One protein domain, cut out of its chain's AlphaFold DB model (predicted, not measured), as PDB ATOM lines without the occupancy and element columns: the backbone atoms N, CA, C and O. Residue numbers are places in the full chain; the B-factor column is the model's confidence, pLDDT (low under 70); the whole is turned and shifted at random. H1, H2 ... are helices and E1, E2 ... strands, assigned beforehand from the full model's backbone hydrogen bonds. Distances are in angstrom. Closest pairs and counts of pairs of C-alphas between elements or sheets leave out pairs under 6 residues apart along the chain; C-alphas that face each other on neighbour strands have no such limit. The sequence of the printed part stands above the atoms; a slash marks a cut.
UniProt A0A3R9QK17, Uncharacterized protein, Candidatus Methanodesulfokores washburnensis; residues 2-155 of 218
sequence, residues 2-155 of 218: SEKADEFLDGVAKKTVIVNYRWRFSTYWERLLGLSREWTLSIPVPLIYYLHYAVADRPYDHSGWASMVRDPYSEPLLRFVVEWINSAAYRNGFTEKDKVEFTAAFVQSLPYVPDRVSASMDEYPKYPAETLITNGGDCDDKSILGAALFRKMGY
ATOM      1  N   SER A   2     -10.388  -0.131  44.253       77.44
ATOM      2  CA  SER A   2     -11.857  -0.187  44.391       77.44
ATOM      3  C   SER A   2     -12.491   1.120  44.878       77.44
ATOM      4  O   SER A   2     -13.409   1.611  44.247       77.44
ATOM      5  N   GLU A   3     -11.934   1.762  45.905       72.56
ATOM      6  CA  GLU A   3     -12.598   2.889  46.588       72.56
ATOM      7  C   GLU A   3     -12.871   4.107  45.684       72.56
ATOM      8  O   GLU A   3     -13.958   4.670  45.703       72.56
ATOM      9  N   LYS A   4     -11.929   4.461  44.797       72.50
ATOM     10  CA  LYS A   4     -12.130   5.542  43.810       72.50
ATOM     11  C   LYS A   4     -13.119   5.177  42.700       72.50
ATOM     12  O   LYS A   4     -13.726   6.070  42.116       72.50
ATOM     13  N   ALA A   5     -13.235   3.890  42.367       71.69
ATOM     14  CA  ALA A   5     -14.214   3.422  41.393       71.69
ATOM     15  C   ALA A   5     -15.619   3.431  42.011       71.69
ATOM     16  O   ALA A   5     -16.551   3.916  41.379       71.69
ATOM     17  N   ASP A   6     -15.743   2.997  43.266       75.38
ATOM     18  CA  ASP A   6     -16.998   3.007  44.017       75.38
ATOM     19  C   ASP A   6     -17.497   4.444  44.252       75.38
ATOM     20  O   ASP A   6     -18.665   4.741  44.015       75.38
ATOM     21  N   GLU A   7     -16.603   5.370  44.609       74.25
ATOM     22  CA  GLU A   7     -16.928   6.793  44.779       74.25
ATOM     23  C   GLU A   7     -17.350   7.458  43.454       74.25
ATOM     24  O   GLU A   7     -18.294   8.252  43.412       74.25
ATOM     25  N   PHE A   8     -16.702   7.094  42.340       75.25
ATOM     26  CA  PHE A   8     -17.105   7.543  41.008       75.25
ATOM     27  C   PHE A   8     -18.493   7.013  40.624       75.25
ATOM     28  O   PHE A   8     -19.332   7.784  40.148       75.25
ATOM     29  N   LEU A   9     -18.757   5.723  40.851       69.06
ATOM     30  CA  LEU A   9     -20.048   5.100  40.556       69.06
ATOM     31  C   LEU A   9     -21.173   5.686  41.418       69.06
ATOM     32  O   LEU A   9     -22.239   5.982  40.881       69.06
ATOM     33  N   ASP A  10     -20.932   5.943  42.706       74.44
ATOM     34  CA  ASP A  10     -21.906   6.587  43.598       74.44
ATOM     35  C   ASP A  10     -22.189   8.043  43.175       74.44
ATOM     36  O   ASP A  10     -23.331   8.514  43.185       74.44
ATOM     37  N   GLY A  11     -21.161   8.756  42.704       74.44
ATOM     38  CA  GLY A  11     -21.307  10.088  42.115       74.44
ATOM     39  C   GLY A  11     -22.111  10.097  40.808       74.44
ATOM     40  O   GLY A  11     -22.908  11.008  40.577       74.44
ATOM     41  N   VAL A  12     -21.934   9.085  39.953       72.38
ATOM     42  CA  VAL A  12     -22.694   8.919  38.701       72.38
ATOM     43  C   VAL A  12     -24.136   8.490  38.971       72.38
ATOM     44  O   VAL A  12     -25.044   9.020  38.333       72.38
ATOM     45  N   ALA A  13     -24.369   7.600  39.937       69.19
ATOM     46  CA  ALA A  13     -25.705   7.138  40.319       69.19
ATOM     47  C   ALA A  13     -26.615   8.284  40.798       69.19
ATOM     48  O   ALA A  13     -27.829   8.229  40.612       69.19
ATOM     49  N   LYS A  14     -26.030   9.349  41.360       73.44
ATOM     50  CA  LYS A  14     -26.747  10.559  41.801       73.44
ATOM     51  C   LYS A  14     -27.057  11.547  40.673       73.44
ATOM     52  O   LYS A  14     -27.837  12.474  40.885       73.44
ATOM     53  N   LYS A  15     -26.447  11.400  39.490       89.06
ATOM     54  CA  LYS A  15     -26.727  12.264  38.334       89.06
ATOM     55  C   LYS A  15     -27.930  11.738  37.567       89.06
ATOM     56  O   LYS A  15     -27.983  10.562  37.223       89.06
ATOM     57  N   THR A  16     -28.840  12.642  37.225       92.62
ATOM     58  CA  THR A  16     -30.091  12.318  36.535       92.62
ATOM     59  C   THR A  16     -30.228  13.161  35.274       92.62
ATOM     60  O   THR A  16     -29.965  14.363  35.292       92.62
ATOM     61  N   VAL A  17     -30.666  12.535  34.187       94.00
ATOM     62  CA  VAL A  17     -31.078  13.179  32.937       94.00
ATOM     63  C   VAL A  17     -32.603  13.148  32.873       94.00
ATOM     64  O   VAL A  17     -33.212  12.128  33.185       94.00
ATOM     65  N   ILE A  18     -33.242  14.254  32.491       96.56
ATOM     66  CA  ILE A  18     -34.695  14.272  32.276       96.56
ATOM     67  C   ILE A  18     -34.983  13.934  30.816       96.56
ATOM     68  O   ILE A  18     -34.617  14.697  29.923       96.56
ATOM     69  N   VAL A  19     -35.680  12.823  30.584       97.62
ATOM     70  CA  VAL A  19     -36.186  12.448  29.256       97.62
ATOM     71  C   VAL A  19     -37.652  12.853  29.164       97.62
ATOM     72  O   VAL A  19     -38.451  12.501  30.032       97.62
ATOM     73  N   ASN A  20     -38.000  13.628  28.139       97.94
ATOM     74  CA  ASN A  20     -39.337  14.191  27.970       97.94
ATOM     75  C   ASN A  20     -40.057  13.525  26.804       97.94
ATOM     76  O   ASN A  20     -39.527  13.464  25.699       97.94
ATOM     77  N   TYR A  21     -41.295  13.123  27.052       98.44
ATOM     78  CA  TYR A  21     -42.182  12.507  26.081       98.44
ATOM     79  C   TYR A  21     -43.403  13.377  25.869       98.44
ATOM     80  O   TYR A  21     -43.885  14.044  26.791       98.44
ATOM     81  N   ARG A  22     -43.922  13.326  24.646       98.06
ATOM     82  CA  ARG A  22     -45.150  13.992  24.245       98.06
ATOM     83  C   ARG A  22     -45.865  13.125  23.226       98.06
ATOM     84  O   ARG A  22     -45.258  12.742  22.236       98.06
ATOM     85  N   TRP A  23     -47.151  12.880  23.438       98.00
ATOM     86  CA  TRP A  23     -47.969  12.132  22.489       98.00
ATOM     87  C   TRP A  23     -49.395  12.647  22.466       98.00
ATOM     88  O   TRP A  23     -49.828  13.394  23.348       98.00
ATOM     89  N   ARG A  24     -50.135  12.251  21.435       96.88
ATOM     90  CA  ARG A  24     -51.561  12.531  21.324       96.88
ATOM     91  C   ARG A  24     -52.356  11.258  21.510       96.88
ATOM     92  O   ARG A  24     -51.962  10.193  21.050       96.88
ATOM     93  N   PHE A  25     -53.491  11.387  22.180       96.56
ATOM     94  CA  PHE A  25     -54.441  10.297  22.309       96.56
ATOM     95  C   PHE A  25     -55.865  10.833  22.394       96.56
ATOM     96  O   PHE A  25     -56.122  11.863  23.028       96.56
ATOM     97  N   SER A  26     -56.767  10.086  21.768       94.50
ATOM     98  CA  SER A  26     -58.209  10.273  21.830       94.50
ATOM     99  C   SER A  26     -58.852   8.916  22.035       94.50
ATOM    100  O   SER A  26     -58.614   7.996  21.241       94.50
ATOM    101  N   THR A  27     -59.718   8.829  23.040       94.00
ATOM    102  CA  THR A  27     -60.666   7.718  23.173       94.00
ATOM    103  C   THR A  27     -61.566   7.630  21.937       94.00
ATOM    104  O   THR A  27     -61.649   8.562  21.127       94.00
ATOM    105  N   TYR A  28     -62.289   6.518  21.794       88.44
ATOM    106  CA  TYR A  28     -63.243   6.338  20.696       88.44
ATOM    107  C   TYR A  28     -64.231   7.515  20.572       88.44
ATOM    108  O   TYR A  28     -64.416   8.067  19.486       88.44
ATOM    109  N   TRP A  29     -64.816   7.942  21.694       87.75
ATOM    110  CA  TRP A  29     -65.794   9.031  21.723       87.75
ATOM    111  C   TRP A  29     -65.180  10.391  21.405       87.75
ATOM    112  O   TRP A  29     -65.770  11.177  20.672       87.75
ATOM    113  N   GLU A  30     -63.976  10.663  21.903       92.56
ATOM    114  CA  GLU A  30     -63.267  11.901  21.574       92.56
ATOM    115  C   GLU A  30     -62.948  11.974  20.082       92.56
ATOM    116  O   GLU A  30     -63.160  13.013  19.464       92.56
ATOM    117  N   ARG A  31     -62.531  10.855  19.478       90.62
ATOM    118  CA  ARG A  31     -62.257  10.783  18.040       90.62
ATOM    119  C   ARG A  31     -63.506  11.052  17.202       90.62
ATOM    120  O   ARG A  31     -63.417  11.790  16.225       90.62
ATOM    121  N   LEU A  32     -64.665  10.515  17.598       91.00
ATOM    122  CA  LEU A  32     -65.948  10.806  16.940       91.00
ATOM    123  C   LEU A  32     -66.318  12.294  16.993       91.00
ATOM    124  O   LEU A  32     -66.941  12.804  16.066       91.00
ATOM    125  N   LEU A  33     -65.916  12.991  18.054       93.50
ATOM    126  CA  LEU A  33     -66.141  14.427  18.228       93.50
ATOM    127  C   LEU A  33     -65.024  15.296  17.620       93.50
ATOM    128  O   LEU A  33     -65.051  16.514  17.777       93.50
ATOM    129  N   GLY A  34     -64.028  14.698  16.957       91.38
ATOM    130  CA  GLY A  34     -62.863  15.419  16.431       91.38
ATOM    131  C   GLY A  34     -61.949  15.999  17.518       91.38
ATOM    132  O   GLY A  34     -61.153  16.896  17.245       91.38
ATOM    133  N   LEU A  35     -62.057  15.509  18.754       91.31
ATOM    134  CA  LEU A  35     -61.247  15.937  19.888       91.31
ATOM    135  C   LEU A  35     -59.950  15.127  19.961       91.31
ATOM    136  O   LEU A  35     -59.936  13.910  19.763       91.31
ATOM    137  N   SER A  36     -58.856  15.803  20.307       89.06
ATOM    138  CA  SER A  36     -57.561  15.191  20.603       89.06
ATOM    139  C   SER A  36     -56.916  15.880  21.786       89.06
ATOM    140  O   SER A  36     -56.927  17.106  21.873       89.06
ATOM    141  N   ARG A  37     -56.318  15.087  22.678       94.62
ATOM    142  CA  ARG A  37     -55.543  15.599  23.809       94.62
ATOM    143  C   ARG A  37     -54.067  15.323  23.606       94.62
ATOM    144  O   ARG A  37     -53.697  14.278  23.074       94.62
ATOM    145  N   GLU A  38     -53.247  16.273  24.031       97.50
ATOM    146  CA  GLU A  38     -51.804  16.099  24.153       97.50
ATOM    147  C   GLU A  38     -51.471  15.683  25.586       97.50
ATOM    148  O   GLU A  38     -52.051  16.192  26.548       97.50
ATOM    149  N   TRP A  39     -50.535  14.754  25.710       98.12
ATOM    150  CA  TRP A  39     -50.054  14.195  26.963       98.12
ATOM    151  C   TRP A  39     -48.549  14.358  27.036       98.12
ATOM    152  O   TRP A  39     -47.866  14.281  26.014       98.12
ATOM    153  N   THR A  40     -48.033  14.575  28.241       98.38
ATOM    154  CA  THR A  40     -46.601  14.720  28.484       98.38
ATOM    155  C   THR A  40     -46.169  13.896  29.685       98.38
ATOM    156  O   THR A  40     -46.892  13.779  30.674       98.38
ATOM    157  N   LEU A  41     -44.965  13.337  29.601       98.44
ATOM    158  CA  LEU A  41     -44.321  12.606  30.685       98.44
ATOM    159  C   LEU A  41     -42.850  13.015  30.728       98.44
ATOM    160  O   LEU A  41     -42.166  12.964  29.712       98.44
ATOM    161  N   SER A  42     -42.362  13.402  31.901       98.19
ATOM    162  CA  SER A  42     -40.940  13.647  32.140       98.19
ATOM    163  C   SER A  42     -40.421  12.563  33.065       98.19
ATOM    164  O   SER A  42     -40.920  12.414  34.182       98.19
ATOM    165  N   ILE A  43     -39.432  11.804  32.603       97.12
ATOM    166  CA  ILE A  43     -38.842  10.723  33.380       97.12
ATOM    167  C   ILE A  43     -37.462  11.153  33.884       97.12
ATOM    168  O   ILE A  43     -36.586  11.445  33.065       97.12
ATOM    169  N   PRO A  44     -37.240  11.201  35.210       94.94
ATOM    170  CA  PRO A  44     -35.906  11.341  35.770       94.94
ATOM    171  C   PRO A  44     -35.143  10.020  35.628       94.94
ATOM    172  O   PRO A  44     -35.448   9.040  36.302       94.94
ATOM    173  N   VAL A  45     -34.142  10.002  34.753       94.69
ATOM    174  CA  VAL A  45     -33.321   8.830  34.438       94.69
ATOM    175  C   VAL A  45     -31.937   8.962  35.077       94.69
ATOM    176  O   VAL A  45     -31.159   9.823  34.662       94.69
ATOM    177  N   PRO A  46     -31.580   8.118  36.057       93.50
ATOM    178  CA  PRO A  46     -30.214   8.044  36.565       93.50
ATOM    179  C   PRO A  46     -29.207   7.715  35.452       93.50
ATOM    180  O   PRO A  46     -29.434   6.811  34.648       93.50
ATOM    181  N   LEU A  47     -28.062   8.401  35.422       91.44
ATOM    182  CA  LEU A  47     -27.056   8.256  34.360       91.44
ATOM    183  C   LEU A  47     -26.507   6.821  34.251       91.44
ATOM    184  O   LEU A  47     -26.071   6.404  33.181       91.44
ATOM    185  N   ILE A  48     -26.589   6.043  35.336       91.31
ATOM    186  CA  ILE A  48     -26.175   4.636  35.367       91.31
ATOM    187  C   ILE A  48     -26.931   3.759  34.358       91.31
ATOM    188  O   ILE A  48     -26.347   2.804  33.859       91.31
ATOM    189  N   TYR A  49     -28.171   4.099  33.984       94.44
ATOM    190  CA  TYR A  49     -28.916   3.356  32.959       94.44
ATOM    191  C   TYR A  49     -28.204   3.390  31.599       94.44
ATOM    192  O   TYR A  49     -28.109   2.364  30.931       94.44
ATOM    193  N   TYR A  50     -27.644   4.543  31.212       92.62
ATOM    194  CA  TYR A  50     -26.898   4.675  29.956       92.62
ATOM    195  C   TYR A  50     -25.617   3.842  29.974       92.62
ATOM    196  O   TYR A  50     -25.286   3.200  28.983       92.62
ATOM    197  N   LEU A  51     -24.907   3.828  31.106       91.62
ATOM    198  CA  LEU A  51     -23.687   3.034  31.250       91.62
ATOM    199  C   LEU A  51     -23.980   1.535  31.260       91.62
ATOM    200  O   LEU A  51     -23.241   0.774  30.647       91.62
ATOM    201  N   HIS A  52     -25.053   1.123  31.936       93.94
ATOM    202  CA  HIS A  52     -25.463  -0.272  32.009       93.94
ATOM    203  C   HIS A  52     -25.785  -0.832  30.619       93.94
ATOM    204  O   HIS A  52     -25.192  -1.829  30.213       93.94
ATOM    205  N   TYR A  53     -26.656  -0.168  29.852       94.88
ATOM    206  CA  TYR A  53     -27.072  -0.688  28.544       94.88
ATOM    207  C   TYR A  53     -26.035  -0.511  27.434       94.88
ATOM    208  O   TYR A  53     -26.053  -1.278  26.473       94.88
ATOM    209  N   ALA A  54     -25.072   0.404  27.587       91.12
ATOM    210  CA  ALA A  54     -23.942   0.517  26.660       91.12
ATOM    211  C   ALA A  54     -23.063  -0.748  26.613       91.12
ATOM    212  O   ALA A  54     -22.342  -0.945  25.638       91.12
ATOM    213  N   VAL A  55     -23.103  -1.589  27.653       90.44
ATOM    214  CA  VAL A  55     -22.294  -2.819  27.759       90.44
ATOM    215  C   VAL A  55     -23.129  -4.080  27.993       90.44
ATOM    216  O   VAL A  55     -22.558  -5.142  28.220       90.44
ATOM    217  N   ALA A  56     -24.459  -3.976  27.981       92.44
ATOM    218  CA  ALA A  56     -25.332  -5.126  28.185       92.44
ATOM    219  C   ALA A  56     -25.200  -6.122  27.021       92.44
ATOM    220  O   ALA A  56     -25.175  -5.716  25.857       92.44
ATOM    221  N   ASP A  57     -25.139  -7.415  27.336       91.56
ATOM    222  CA  ASP A  57     -25.178  -8.474  26.328       91.56
ATOM    223  C   ASP A  57     -26.519  -8.451  25.587       91.56
ATOM    224  O   ASP A  57     -27.541  -8.083  26.161       91.56
ATOM    225  N   ARG A  58     -26.538  -8.853  24.314       88.44
ATOM    226  CA  ARG A  58     -27.766  -8.905  23.508       88.44
ATOM    227  C   ARG A  58     -27.956 -10.288  22.900       88.44
ATOM    228  O   ARG A  58     -26.973 -10.906  22.487       88.44
ATOM    229  N   PRO A  59     -29.196 -10.801  22.862       88.56
ATOM    230  CA  PRO A  59     -29.478 -12.029  22.142       88.56
ATOM    231  C   PRO A  59     -29.280 -11.818  20.638       88.56
ATOM    232  O   PRO A  59     -29.616 -10.764  20.108       88.56
ATOM    233  N   TYR A  60     -28.781 -12.853  19.966       78.12
ATOM    234  CA  TYR A  60     -28.567 -12.847  18.516       78.12
ATOM    235  C   TYR A  60     -29.846 -13.068  17.704       78.12
ATOM    236  O   TYR A  60     -29.860 -12.798  16.509       78.12
ATOM    237  N   ASP A  61     -30.894 -13.622  18.319       83.00
ATOM    238  CA  ASP A  61     -32.131 -13.969  17.631       83.00
ATOM    239  C   ASP A  61     -33.378 -13.470  18.367       83.00
ATOM    240  O   ASP A  61     -33.372 -13.161  19.566       83.00
ATOM    241  N   HIS A  62     -34.483 -13.448  17.624       82.25
ATOM    242  CA  HIS A  62     -35.784 -12.968  18.086       82.25
ATOM    243  C   HIS A  62     -36.369 -13.779  19.246       82.25
ATOM    244  O   HIS A  62     -37.184 -13.265  20.013       82.25
ATOM    245  N   SER A  63     -35.965 -15.042  19.414       82.44
ATOM    246  CA  SER A  63     -36.443 -15.871  20.527       82.44
ATOM    247  C   SER A  63     -35.899 -15.367  21.868       82.44
ATOM    248  O   SER A  63     -36.585 -15.429  22.892       82.44
ATOM    249  N   GLY A  64     -34.699 -14.774  21.852       89.25
ATOM    250  CA  GLY A  64     -34.084 -14.144  23.010       89.25
ATOM    251  C   GLY A  64     -34.744 -12.830  23.437       89.25
ATOM    252  O   GLY A  64     -34.653 -12.472  24.614       89.25
ATOM    253  N   TRP A  65     -35.483 -12.138  22.566       91.81
ATOM    254  CA  TRP A  65     -36.140 -10.866  22.905       91.81
ATOM    255  C   TRP A  65     -37.171 -11.006  24.031       91.81
ATOM    256  O   TRP A  65     -37.300 -10.120  24.875       91.81
ATOM    257  N   ALA A  66     -37.848 -12.155  24.134       91.19
ATOM    258  CA  ALA A  66     -38.777 -12.427  25.235       91.19
ATOM    259  C   ALA A  66     -38.089 -12.409  26.619       91.19
ATOM    260  O   ALA A  66     -38.727 -12.133  27.640       91.19
ATOM    261  N   SER A  67     -36.778 -12.676  26.682       92.62
ATOM    262  CA  SER A  67     -35.994 -12.501  27.909       92.62
ATOM    263  C   SER A  67     -35.733 -11.025  28.227       92.62
ATOM    264  O   SER A  67     -35.863 -10.634  29.386       92.62
ATOM    265  N   MET A  68     -35.490 -10.191  27.211       95.88
ATOM    266  CA  MET A  68     -35.253  -8.750  27.364       95.88
ATOM    267  C   MET A  68     -36.485  -8.014  27.892       95.88
ATOM    268  O   MET A  68     -36.360  -7.116  28.721       95.88
ATOM    269  N   VAL A  69     -37.688  -8.443  27.492       97.31
ATOM    270  CA  VAL A  69     -38.965  -7.929  28.029       97.31
ATOM    271  C   VAL A  69     -39.035  -8.037  29.560       97.31
ATOM    272  O   VAL A  69     -39.724  -7.255  30.216       97.31
ATOM    273  N   ARG A  70     -38.326  -9.011  30.143       95.31
ATOM    274  CA  ARG A  70     -38.314  -9.310  31.582       95.31
ATOM    275  C   ARG A  70     -37.056  -8.805  32.284       95.31
ATOM    276  O   ARG A  70     -36.789  -9.237  33.404       95.31
ATOM    277  N   ASP A  71     -36.298  -7.918  31.644       96.56
ATOM    278  CA  ASP A  71     -35.076  -7.363  32.212       96.56
ATOM    279  C   ASP A  71     -35.336  -6.725  33.594       96.56
ATOM    280  O   ASP A  71     -36.080  -5.740  33.698       96.56
ATOM    281  N   PRO A  72     -34.726  -7.253  34.672       96.31
ATOM    282  CA  PRO A  72     -34.915  -6.718  36.013       96.31
ATOM    283  C   PRO A  72     -34.314  -5.319  36.180       96.31
ATOM    284  O   PRO A  72     -34.759  -4.589  37.064       96.31
ATOM    285  N   TYR A  73     -33.342  -4.910  35.355       96.56
ATOM    286  CA  TYR A  73     -32.767  -3.566  35.444       96.56
ATOM    287  C   TYR A  73     -33.736  -2.495  34.912       96.56
ATOM    288  O   TYR A  73     -33.773  -1.378  35.426       96.56
ATOM    289  N   SER A  74     -34.615  -2.862  33.972       97.62
ATOM    290  CA  SER A  74     -35.693  -2.006  33.456       97.62
ATOM    291  C   SER A  74     -36.835  -1.779  34.460       97.62
ATOM    292  O   SER A  74     -37.611  -0.828  34.335       97.62
ATOM    293  N   GLU A  75     -36.964  -2.641  35.467       97.31
ATOM    294  CA  GLU A  75     -38.131  -2.751  36.348       97.31
ATOM    295  C   GLU A  75     -38.524  -1.449  37.090       97.31
ATOM    296  O   GLU A  75     -39.731  -1.160  37.166       97.31
ATOM    297  N   PRO A  76     -37.593  -0.630  37.632       97.25
ATOM    298  CA  PRO A  76     -37.948   0.640  38.269       97.25
ATOM    299  C   PRO A  76     -38.489   1.669  37.271       97.25
ATOM    300  O   PRO A  76     -39.485   2.334  37.559       97.25
ATOM    301  N   LEU A  77     -37.881   1.764  36.085       97.75
ATOM    302  CA  LEU A  77     -38.294   2.710  35.050       97.75
ATOM    303  C   LEU A  77     -39.662   2.330  34.464       97.75
ATOM    304  O   LEU A  77     -40.546   3.177  34.345       97.75
ATOM    305  N   LEU A  78     -39.879   1.036  34.203       98.56
ATOM    306  CA  LEU A  78     -41.176   0.510  33.771       98.56
ATOM    307  C   LEU A  78     -42.268   0.770  34.813       98.56
ATOM    308  O   LEU A  78     -43.386   1.134  34.453       98.56
ATOM    309  N   ARG A  79     -41.957   0.620  36.111       98.62
ATOM    310  CA  ARG A  79     -42.897   0.938  37.200       98.62
ATOM    311  C   ARG A  79     -43.328   2.397  37.150       98.62
ATOM    312  O   ARG A  79     -44.524   2.658  37.155       98.62
ATOM    313  N   PHE A  80     -42.364   3.309  37.046       98.50
ATOM    314  CA  PHE A  80     -42.621   4.745  36.989       98.50
ATOM    315  C   PHE A  80     -43.568   5.108  35.834       98.50
ATOM    316  O   PHE A  80     -44.565   5.800  36.038       98.50
ATOM    317  N   VAL A  81     -43.302   4.586  34.631       98.75
ATOM    318  CA  VAL A  81     -44.146   4.823  33.448       98.75
ATOM    319  C   VAL A  81     -45.547   4.232  33.636       98.75
ATOM    320  O   VAL A  81     -46.543   4.918  33.414       98.75
ATOM    321  N   VAL A  82     -45.646   2.977  34.084       98.81
ATOM    322  CA  VAL A  82     -46.934   2.289  34.268       98.81
ATOM    323  C   VAL A  82     -47.791   2.944  35.351       98.81
ATOM    324  O   VAL A  82     -48.996   3.096  35.159       98.81
ATOM    325  N   GLU A  83     -47.206   3.367  36.471       98.75
ATOM    326  CA  GLU A  83     -47.924   4.087  37.530       98.75
ATOM    327  C   GLU A  83     -48.469   5.426  37.030       98.75
ATOM    328  O   GLU A  83     -49.626   5.768  37.306       98.75
ATOM    329  N   TRP A  84     -47.677   6.153  36.238       98.69
ATOM    330  CA  TRP A  84     -48.125   7.390  35.613       98.69
ATOM    331  C   TRP A  84     -49.295   7.137  34.652       98.69
ATOM    332  O   TRP A  84     -50.326   7.808  34.759       98.69
ATOM    333  N   ILE A  85     -49.181   6.130  33.774       98.69
ATOM    334  CA  ILE A  85     -50.227   5.771  32.804       98.69
ATOM    335  C   ILE A  85     -51.508   5.332  33.518       98.69
ATOM    336  O   ILE A  85     -52.586   5.837  33.204       98.69
ATOM    337  N   ASN A  86     -51.407   4.444  34.509       98.56
ATOM    338  CA  ASN A  86     -52.554   3.977  35.287       98.56
ATOM    339  C   ASN A  86     -53.261   5.141  35.990       98.56
ATOM    340  O   ASN A  86     -54.489   5.223  35.979       98.56
ATOM    341  N   SER A  87     -52.494   6.077  36.552       98.62
ATOM    342  CA  SER A  87     -53.044   7.266  37.200       98.62
ATOM    343  C   SER A  87     -53.736   8.201  36.203       98.62
ATOM    344  O   SER A  87     -54.799   8.747  36.502       98.62
ATOM    345  N   ALA A  88     -53.156   8.397  35.016       98.25
ATOM    346  CA  ALA A  88     -53.756   9.187  33.943       98.25
ATOM    347  C   ALA A  88     -55.065   8.560  33.441       98.25
ATOM    348  O   ALA A  88     -56.076   9.259  33.359       98.25
ATOM    349  N   ALA A  89     -55.064   7.248  33.193       98.19
ATOM    350  CA  ALA A  89     -56.238   6.488  32.781       98.19
ATOM    351  C   ALA A  89     -57.363   6.569  33.825       98.19
ATOM    352  O   ALA A  89     -58.496   6.908  33.485       98.19
ATOM    353  N   TYR A  90     -57.040   6.357  35.107       98.19
ATOM    354  CA  TYR A  90     -58.003   6.448  36.207       98.19
ATOM    355  C   TYR A  90     -58.651   7.835  36.299       98.19
ATOM    356  O   TYR A  90     -59.875   7.949  36.314       98.19
ATOM    357  N   ARG A  91     -57.847   8.910  36.292       97.88
ATOM    358  CA  ARG A  91     -58.355  10.294  36.386       97.88
ATOM    359  C   ARG A  91     -59.253  10.705  35.220       97.88
ATOM    360  O   ARG A  91     -60.020  11.650  35.367       97.88
ATOM    361  N   ASN A  92     -59.139  10.035  34.075       96.50
ATOM    362  CA  ASN A  92     -59.897  10.356  32.868       96.50
ATOM    363  C   ASN A  92     -60.996   9.331  32.558       96.50
ATOM    364  O   ASN A  92     -61.619   9.424  31.505       96.50
ATOM    365  N   GLY A  93     -61.250   8.374  33.460       96.94
ATOM    366  CA  GLY A  93     -62.315   7.383  33.289       96.94
ATOM    367  C   GLY A  93     -62.103   6.453  32.094       96.94
ATOM    368  O   GLY A  93     -63.076   6.020  31.482       96.94
ATOM    369  N   PHE A  94     -60.849   6.173  31.733       97.44
ATOM    370  CA  PHE A  94     -60.526   5.295  30.610       97.44
ATOM    371  C   PHE A  94     -60.995   3.866  30.882       97.44
ATOM    372  O   PHE A  94     -60.772   3.318  31.965       97.44
ATOM    373  N   THR A  95     -61.608   3.244  29.874       96.81
ATOM    374  CA  THR A  95     -61.887   1.805  29.894       96.81
ATOM    375  C   THR A  95     -60.588   0.999  29.822       96.81
ATOM    376  O   THR A  95     -59.507   1.532  29.560       96.81
ATOM    377  N   GLU A  96     -60.673  -0.319  30.012       96.06
ATOM    378  CA  GLU A  96     -59.516  -1.202  29.835       96.06
ATOM    379  C   GLU A  96     -58.916  -1.086  28.426       96.06
ATOM    380  O   GLU A  96     -57.700  -0.969  28.278       96.06
ATOM    381  N   LYS A  97     -59.773  -1.044  27.399       96.75
ATOM    382  CA  LYS A  97     -59.346  -0.860  26.011       96.75
ATOM    383  C   LYS A  97     -58.705   0.512  25.798       96.75
ATOM    384  O   LYS A  97     -57.636   0.574  25.200       96.75
ATOM    385  N   ASP A  98     -59.300   1.585  26.330       97.38
ATOM    386  CA  ASP A  98     -58.712   2.929  26.229       97.38
ATOM    387  C   ASP A  98     -57.332   2.977  26.888       97.38
ATOM    388  O   ASP A  98     -56.416   3.575  26.340       97.38
ATOM    389  N   LYS A  99     -57.143   2.312  28.036       98.06
ATOM    390  CA  LYS A  99     -55.838   2.229  28.705       98.06
ATOM    391  C   LYS A  99     -54.802   1.486  27.854       98.06
ATOM    392  O   LYS A  99     -53.655   1.930  27.779       98.06
ATOM    393  N   VAL A 100     -55.190   0.382  27.210       98.38
ATOM    394  CA  VAL A 100     -54.300  -0.361  26.303       98.38
ATOM    395  C   VAL A 100     -53.896   0.504  25.114       98.38
ATOM    396  O   VAL A 100     -52.707   0.661  24.852       98.38
ATOM    397  N   GLU A 101     -54.863   1.124  24.441       97.94
ATOM    398  CA  GLU A 101     -54.596   1.978  23.280       97.94
ATOM    399  C   GLU A 101     -53.854   3.269  23.661       97.94
ATOM    400  O   GLU A 101     -53.019   3.741  22.898       97.94
ATOM    401  N   PHE A 102     -54.075   3.810  24.860       98.44
ATOM    402  CA  PHE A 102     -53.330   4.957  25.387       98.44
ATOM    403  C   PHE A 102     -51.858   4.620  25.636       98.44
ATOM    404  O   PHE A 102     -50.972   5.413  25.316       98.44
ATOM    405  N   THR A 103     -51.598   3.426  26.172       98.75
ATOM    406  CA  THR A 103     -50.240   2.900  26.360       98.75
ATOM    407  C   THR A 103     -49.574   2.632  25.013       98.75
ATOM    408  O   THR A 103     -48.415   2.989  24.821       98.75
ATOM    409  N   ALA A 104     -50.313   2.057  24.060       98.56
ATOM    410  CA  ALA A 104     -49.830   1.844  22.701       98.56
ATOM    411  C   ALA A 104     -49.465   3.174  22.030       98.56
ATOM    412  O   ALA A 104     -48.365   3.300  21.508       98.56
ATOM    413  N   ALA A 105     -50.325   4.191  22.128       98.38
ATOM    414  CA  ALA A 105     -50.082   5.519  21.568       98.38
ATOM    415  C   ALA A 105     -48.820   6.187  22.141       98.38
ATOM    416  O   ALA A 105     -48.093   6.853  21.406       98.38
ATOM    417  N   PHE A 106     -48.520   5.979  23.428       98.69
ATOM    418  CA  PHE A 106     -47.254   6.419  24.020       98.69
ATOM    419  C   PHE A 106     -46.048   5.770  23.320       98.69
ATOM    420  O   PHE A 106     -45.133   6.479  22.906       98.69
ATOM    421  N   VAL A 107     -46.061   4.450  23.115       98.69
ATOM    422  CA  VAL A 107     -44.963   3.734  22.436       98.69
ATOM    423  C   VAL A 107     -44.876   4.106  20.948       98.69
ATOM    424  O   VAL A 107     -43.787   4.376  20.441       98.69
ATOM    425  N   GLN A 108     -46.020   4.196  20.265       98.38
ATOM    426  CA  GLN A 108     -46.118   4.587  18.855       98.38
ATOM    427  C   GLN A 108     -45.496   5.967  18.614       98.38
ATOM    428  O   GLN A 108     -44.767   6.136  17.637       98.38
ATOM    429  N   SER A 109     -45.699   6.909  19.543       97.94
ATOM    430  CA  SER A 109     -45.183   8.281  19.445       97.94
ATOM    431  C   SER A 109     -43.663   8.415  19.539       97.94
ATOM    432  O   SER A 109     -43.125   9.479  19.222       97.94
ATOM    433  N   LEU A 110     -42.953   7.374  19.997       97.75
ATOM    434  CA  LEU A 110     -41.497   7.438  20.061       97.75
ATOM    435  C   LEU A 110     -40.934   7.582  18.638       97.75
ATOM    436  O   LEU A 110     -41.427   6.927  17.718       97.75
ATOM    437  N   PRO A 111     -39.896   8.401  18.417       96.69
ATOM    438  CA  PRO A 111     -39.236   8.495  17.122       96.69
ATOM    439  C   PRO A 111     -38.823   7.122  16.579       96.69
ATOM    440  O   PRO A 111     -38.261   6.301  17.308       96.69
ATOM    441  N   TYR A 112     -39.077   6.891  15.288       92.88
ATOM    442  CA  TYR A 112     -38.528   5.731  14.593       92.88
ATOM    443  C   TYR A 112     -37.038   5.960  14.337       92.88
ATOM    444  O   TYR A 112     -36.664   6.893  13.619       92.88
ATOM    445  N   VAL A 113     -36.194   5.124  14.934       88.81
ATOM    446  CA  VAL A 113     -34.738   5.200  14.794       88.81
ATOM    447  C   VAL A 113     -34.256   3.842  14.296       88.81
ATOM    448  O   VAL A 113     -34.123   2.945  15.120       88.81
ATOM    449  N   PRO A 114     -34.023   3.675  12.980       81.44
ATOM    450  CA  PRO A 114     -33.507   2.419  12.456       81.44
ATOM    451  C   PRO A 114     -32.089   2.186  12.967       81.44
ATOM    452  O   PRO A 114     -31.319   3.144  13.138       81.44
ATOM    453  N   ASP A 115     -31.727   0.918  13.111       74.19
ATOM    454  CA  ASP A 115     -30.353   0.535  13.377       74.19
ATOM    455  C   ASP A 115     -29.407   1.112  12.322       74.19
ATOM    456  O   ASP A 115     -29.549   0.930  11.109       74.19
ATOM    457  N   ARG A 116     -28.402   1.855  12.792       59.28
ATOM    458  CA  ARG A 116     -27.304   2.347  11.955       59.28
ATOM    459  C   ARG A 116     -26.189   1.313  11.933       59.28
ATOM    460  O   ARG A 116     -25.078   1.604  12.367       59.28
ATOM    461  N   VAL A 117     -26.474   0.117  11.428       50.12
ATOM    462  CA  VAL A 117     -25.448  -0.912  11.227       50.12
ATOM    463  C   VAL A 117     -25.429  -1.293   9.753       50.12
ATOM    464  O   VAL A 117     -26.436  -1.657   9.151       50.12
ATOM    465  N   SER A 118     -24.269  -1.086   9.134       36.59
ATOM    466  CA  SER A 118     -24.016  -1.362   7.725       36.59
ATOM    467  C   SER A 118     -24.387  -2.797   7.374       36.59
ATOM    468  O   SER A 118     -23.964  -3.711   8.071       36.59
ATOM    469  N   ALA A 119     -25.116  -2.956   6.268       37.53
ATOM    470  CA  ALA A 119     -25.297  -4.179   5.493       37.53
ATOM    471  C   ALA A 119     -24.965  -5.498   6.226       37.53
ATOM    472  O   ALA A 119     -23.828  -5.964   6.211       37.53
ATOM    473  N   SER A 120     -26.026  -6.156   6.702       41.59
ATOM    474  CA  SER A 120     -26.280  -7.591   6.515       41.59
ATOM    475  C   SER A 120     -26.189  -8.595   7.667       41.59
ATOM    476  O   SER A 120     -26.483  -9.739   7.332       41.59
ATOM    477  N   MET A 121     -25.914  -8.291   8.955       45.25
ATOM    478  CA  MET A 121     -26.091  -9.369   9.965       45.25
ATOM    479  C   MET A 121     -26.142  -9.104  11.486       45.25
ATOM    480  O   MET A 121     -26.099 -10.099  12.194       45.25
ATOM    481  N   ASP A 122     -26.302  -7.890  12.025       58.69
ATOM    482  CA  ASP A 122     -26.501  -7.741  13.485       58.69
ATOM    483  C   ASP A 122     -27.603  -6.712  13.791       58.69
ATOM    484  O   ASP A 122     -27.395  -5.509  13.633       58.69
ATOM    485  N   GLU A 123     -28.785  -7.195  14.191       69.19
ATOM    486  CA  GLU A 123     -29.812  -6.383  14.862       69.19
ATOM    487  C   GLU A 123     -29.256  -5.905  16.214       69.19
ATOM    488  O   GLU A 123     -28.576  -6.657  16.919       69.19
ATOM    489  N   TYR A 124     -29.548  -4.665  16.602       83.88
ATOM    490  CA  TYR A 124     -29.219  -4.122  17.916       83.88
ATOM    491  C   TYR A 124     -30.516  -3.949  18.719       83.88
ATOM    492  O   TYR A 124     -31.000  -2.831  18.885       83.88
ATOM    493  N   PRO A 125     -31.100  -5.036  19.262       91.00
ATOM    494  CA  PRO A 125     -32.306  -4.894  20.058       91.00
ATOM    495  C   PRO A 125     -31.988  -4.100  21.329       91.00
ATOM    496  O   PRO A 125     -31.031  -4.395  22.061       91.00
ATOM    497  N   LYS A 126     -32.811  -3.098  21.622       95.19
ATOM    498  CA  LYS A 126     -32.746  -2.326  22.861       95.19
ATOM    499  C   LYS A 126     -33.584  -2.970  23.952       95.19
ATOM    500  O   LYS A 126     -34.698  -3.456  23.746       95.19
ATOM    501  N   TYR A 127     -33.058  -2.921  25.170       97.56
ATOM    502  CA  TYR A 127     -33.830  -3.261  26.363       97.56
ATOM    503  C   TYR A 127     -34.970  -2.257  26.597       97.56
ATOM    504  O   TYR A 127     -34.849  -1.098  26.200       97.56
ATOM    505  N   PRO A 128     -36.052  -2.628  27.313       98.31
ATOM    506  CA  PRO A 128     -37.180  -1.724  27.540       98.31
ATOM    507  C   PRO A 128     -36.767  -0.362  28.114       98.31
ATOM    508  O   PRO A 128     -37.193   0.683  27.618       98.31
ATOM    509  N   ALA A 129     -35.905  -0.343  29.134       98.19
ATOM    510  CA  ALA A 129     -35.406   0.920  29.658       98.19
ATOM    511  C   ALA A 129     -34.426   1.615  28.705       98.19
ATOM    512  O   ALA A 129     -34.448   2.839  28.645       98.19
ATOM    513  N   GLU A 130     -33.633   0.896  27.912       97.81
ATOM    514  CA  GLU A 130     -32.772   1.503  26.889       97.81
ATOM    515  C   GLU A 130     -33.595   2.280  25.841       97.81
ATOM    516  O   GLU A 130     -33.281   3.437  25.547       97.81
ATOM    517  N   THR A 131     -34.698   1.707  25.349       97.88
ATOM    518  CA  THR A 131     -35.634   2.375  24.425       97.88
ATOM    519  C   THR A 131     -36.239   3.639  25.040       97.88
ATOM    520  O   THR A 131     -36.365   4.665  24.368       97.88
ATOM    521  N   LEU A 132     -36.574   3.604  26.337       98.19
ATOM    522  CA  LEU A 132     -37.035   4.787  27.065       98.19
ATOM    523  C   LEU A 132     -35.920   5.848  27.151       98.19
ATOM    524  O   LEU A 132     -36.079   6.977  26.692       98.19
ATOM    525  N   ILE A 133     -34.750   5.523  27.700       96.56
ATOM    526  CA  ILE A 133     -33.712   6.538  27.961       96.56
ATOM    527  C   ILE A 133     -33.127   7.159  26.679       96.56
ATOM    528  O   ILE A 133     -32.637   8.289  26.718       96.56
ATOM    529  N   THR A 134     -33.177   6.436  25.555       95.75
ATOM    530  CA  THR A 134     -32.744   6.919  24.233       95.75
ATOM    531  C   THR A 134     -33.861   7.604  23.441       95.75
ATOM    532  O   THR A 134     -33.568   8.269  22.450       95.75
ATOM    533  N   ASN A 135     -35.114   7.524  23.911       95.44
ATOM    534  CA  ASN A 135     -36.292   8.143  23.305       95.44
ATOM    535  C   ASN A 135     -36.449   7.805  21.812       95.44
ATOM    536  O   ASN A 135     -36.609   8.696  20.975       95.44
ATOM    537  N   GLY A 136     -36.369   6.522  21.468       93.75
ATOM    538  CA  GLY A 136     -36.577   6.076  20.095       93.75
ATOM    539  C   GLY A 136     -35.997   4.703  19.796       93.75
ATOM    540  O   GLY A 136     -35.037   4.241  20.415       93.75
ATOM    541  N   GLY A 137     -36.576   4.066  18.791       94.31
ATOM    542  CA  GLY A 137     -36.195   2.739  18.334       94.31
ATOM    543  C   GLY A 137     -36.958   2.357  17.082       94.31
ATOM    544  O   GLY A 137     -37.840   3.103  16.638       94.31
ATOM    545  N   ASP A 138     -36.591   1.234  16.491       94.12
ATOM    546  CA  ASP A 138     -37.305   0.660  15.359       94.12
ATOM    547  C   ASP A 138     -38.503  -0.192  15.823       94.12
ATOM    548  O   ASP A 138     -39.022  -0.007  16.933       94.12
ATOM    549  N   CYS A 139     -39.021  -1.066  14.954       95.38
ATOM    550  CA  CYS A 139     -40.171  -1.901  15.293       95.38
ATOM    551  C   CYS A 139     -39.882  -2.887  16.427       95.38
ATOM    552  O   CYS A 139     -40.788  -3.195  17.209       95.38
ATOM    553  N   ASP A 140     -38.638  -3.332  16.560       94.62
ATOM    554  CA  ASP A 140     -38.236  -4.383  17.485       94.62
ATOM    555  C   ASP A 140     -38.117  -3.800  18.891       94.62
ATOM    556  O   ASP A 140     -38.810  -4.234  19.820       94.62
ATOM    557  N   ASP A 141     -37.368  -2.703  19.010       96.56
ATOM    558  CA  ASP A 141     -37.203  -1.915  20.234       96.56
ATOM    559  C   ASP A 141     -38.544  -1.492  20.839       96.56
ATOM    560  O   ASP A 141     -38.785  -1.587  22.051       96.56
ATOM    561  N   LYS A 142     -39.439  -0.997  19.977       98.25
ATOM    562  CA  LYS A 142     -40.773  -0.541  20.368       98.25
ATOM    563  C   LYS A 142     -41.663  -1.707  20.782       98.25
ATOM    564  O   LYS A 142     -42.434  -1.564  21.733       98.25
ATOM    565  N   SER A 143     -41.554  -2.859  20.122       98.19
ATOM    566  CA  SER A 143     -42.310  -4.064  20.489       98.19
ATOM    567  C   SER A 143     -41.847  -4.640  21.826       98.19
ATOM    568  O   SER A 143     -42.681  -4.976  22.670       98.19
ATOM    569  N   ILE A 144     -40.534  -4.680  22.071       98.31
ATOM    570  CA  ILE A 144     -39.947  -5.107  23.348       98.31
ATOM    571  C   ILE A 144     -40.407  -4.185  24.486       98.31
ATOM    572  O   ILE A 144     -40.895  -4.666  25.515       98.31
ATOM    573  N   LEU A 145     -40.335  -2.861  24.294       98.81
ATOM    574  CA  LEU A 145     -40.836  -1.886  25.267       98.81
ATOM    575  C   LEU A 145     -42.346  -2.040  25.508       98.81
ATOM    576  O   LEU A 145     -42.787  -2.091  26.659       98.81
ATOM    577  N   GLY A 146     -43.141  -2.128  24.440       98.75
ATOM    578  CA  GLY A 146     -44.588  -2.297  24.532       98.75
ATOM    579  C   GLY A 146     -44.957  -3.544  25.333       98.75
ATOM    580  O   GLY A 146     -45.696  -3.452  26.316       98.75
ATOM    581  N   ALA A 147     -44.378  -4.695  24.985       98.75
ATOM    582  CA  ALA A 147     -44.586  -5.945  25.708       98.75
ATOM    583  C   ALA A 147     -44.216  -5.813  27.195       98.75
ATOM    584  O   ALA A 147     -44.972  -6.274  28.053       98.75
ATOM    585  N   ALA A 148     -43.113  -5.134  27.524       98.81
ATOM    586  CA  ALA A 148     -42.678  -4.940  28.907       98.81
ATOM    587  C   ALA A 148     -43.660  -4.077  29.714       98.81
ATOM    588  O   ALA A 148     -44.019  -4.439  30.838       98.81
ATOM    589  N   LEU A 149     -44.154  -2.977  29.136       98.88
ATOM    590  CA  LEU A 149     -45.160  -2.115  29.768       98.88
ATOM    591  C   LEU A 149     -46.475  -2.864  30.009       98.88
ATOM    592  O   LEU A 149     -47.016  -2.824  31.115       98.88
ATOM    593  N   PHE A 150     -46.975  -3.596  29.013       98.75
ATOM    594  CA  PHE A 150     -48.217  -4.356  29.152       98.75
ATOM    595  C   PHE A 150     -48.082  -5.519  30.136       98.75
ATOM    596  O   PHE A 150     -48.954  -5.711  30.986       98.75
ATOM    597  N   ARG A 151     -46.963  -6.247  30.114       98.38
ATOM    598  CA  ARG A 151     -46.676  -7.279  31.118       98.38
ATOM    599  C   ARG A 151     -46.661  -6.688  32.525       98.38
ATOM    600  O   ARG A 151     -47.267  -7.239  33.441       98.38
ATOM    601  N   LYS A 152     -46.014  -5.535  32.695       98.31
ATOM    602  CA  LYS A 152     -45.962  -4.803  33.964       98.31
ATOM    603  C   LYS A 152     -47.344  -4.336  34.438       98.31
ATOM    604  O   LYS A 152     -47.581  -4.276  35.641       98.31
ATOM    605  N   MET A 153     -48.267  -4.058  33.516       98.00
ATOM    606  CA  MET A 153     -49.679  -3.776  33.810       98.00
ATOM    607  C   MET A 153     -50.515  -5.026  34.140       98.00
ATOM    608  O   MET A 153     -51.690  -4.882  34.477       98.00
ATOM    609  N   GLY A 154     -49.936  -6.228  34.066       97.44
ATOM    610  CA  GLY A 154     -50.602  -7.494  34.381       97.44
ATOM    611  C   GLY A 154     -51.209  -8.220  33.178       97.44
ATOM    612  O   GLY A 154     -51.901  -9.219  33.366       97.44
ATOM    613  N   TYR A 155     -50.962  -7.757  31.949       97.81
ATOM    614  CA  TYR A 155     -51.416  -8.457  30.748       97.81
ATOM    615  C   TYR A 155     -50.515  -9.651  30.429       97.81
ATOM    616  O   TYR A 155     -49.296  -9.599  30.597       97.81
TER     617      TYR A 155
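AT A GLANCE: This is residues 2 to 155 of the 218 residues of an uncharacterized protein of Candidatus Methanodesulfokores washburnensis (UniProt A0A3R9QK17). Picture a long ribbon of two antiparallel strands, E1 and E2, laid along one side of a group of crossed helices: H5, H6 and H7 are next to the ribbon, H8 packs on these three from the side away from it, and H4 lies farther out beyond H8. The short helix H2 makes the turn at one end of the ribbon; at its other end H3 packs on H7, and H1 leads away, with residues 2 to 8 sticking out. The printed part has 154 residues with eight named helices and two named strands, in the order H1 E1 H2 E2 H3 H4 H5 H6 H7 H8, and its class is mostly helix. It is compact, with a radius of gyration of the C-alphas of 17.1 A, and its C-alphas span 60 by 40 by 26 A, only just elongated.

HOW THE PARTS SIT: Look first at the sheet, E1, residues 16 to 25, and E2, residues 37 to 46: they are antiparallel, their directions at 161 degrees. Find N 17 and O 45, 2.8 A apart, and N 39 and O 23, also 2.8 A, both within hydrogen-bond range. Then look at H6, residues 96 to 108: the C-alphas of Trp 23 in E1 and Phe 106 are its closest pair with that strand, 6.0 A apart. For E2 and H5, residues 75 to 91, the closest C-alphas are those of Val 45 and Leu 77, 7.9 A. H7, residues 128 to 134, has Ile 133 with its C-alpha 6.5 A from that of Val 19, the closest pair with E1. The hub is H8, residues 139 to 152, touching four helices. It touches H7 at a steep tilt of 56 degrees, opposite ways, closest at the C-alphas of Pro 128 and Leu 145, 4.3 A. It touches H6, opposite ways, at a shallow tilt of 34.5 degrees, only just short of steep, closest at the C-alphas of Val 107 and Lys 142, 6.3 A. Its residues 148 to 152 alone touch H5, only just about perpendicular at 71 degrees; the closest C-alphas are those of Leu 78 and Leu 149, 6.2 A. With residue 144 alone it only just touches H4, residues 62 to 68, with 3 pairs of C-alphas within 8 A; those of Trp 65 and Ile 144 are closest, 6.9 A. H3, residues 48 to 53, touches H7 at a steep tilt of 66 degrees, closest at the C-alphas of Tyr 53 and Glu 130, 6.3 A. H1, residues 2 to 13, is close to H3 but not clearly touching, with the C-alphas of Ala 13 and Ile 48 closest at 5.6 A. H2, residues 28 to 32, touches no helix. Every O i to N i+4 pair is within hydrogen-bond range in H1, H2, H3, H5, H6, H7 and H8; in H4 it is 0 of 3, with 3 of 4 O i to N i+3 pairs within range.

IN THESE COORDINATES: Find C-alpha 16 at (-30.091, 12.318, 36.535); from there E1 runs 28.3 A, and E2 comes back over 29.3 A. H5 is the longest helix, 24.1 A; H8 measures 19.8 A, H6 18.3 A and H1 16.2 A. The shorter ones are H7, 10.3 A, H4, 10.2 A, H3, 8.7 A, and H2, 6.4 A. H1 begins at C-alpha 2, (-11.857, -0.187, 44.391), and H8 ends at C-alpha 152, (-45.962, -4.803, 33.964).

THE WHOLE: The C-alphas of Ser 2 and Leu 33 are the two farthest apart, 62.0 A. The printed part has no cut. Its one long link is H6 to H7, residues 109 to 127. The mean pLDDT of the printed part is 90.8; look for values under 70 at residues 9, 13 and 116 to 123.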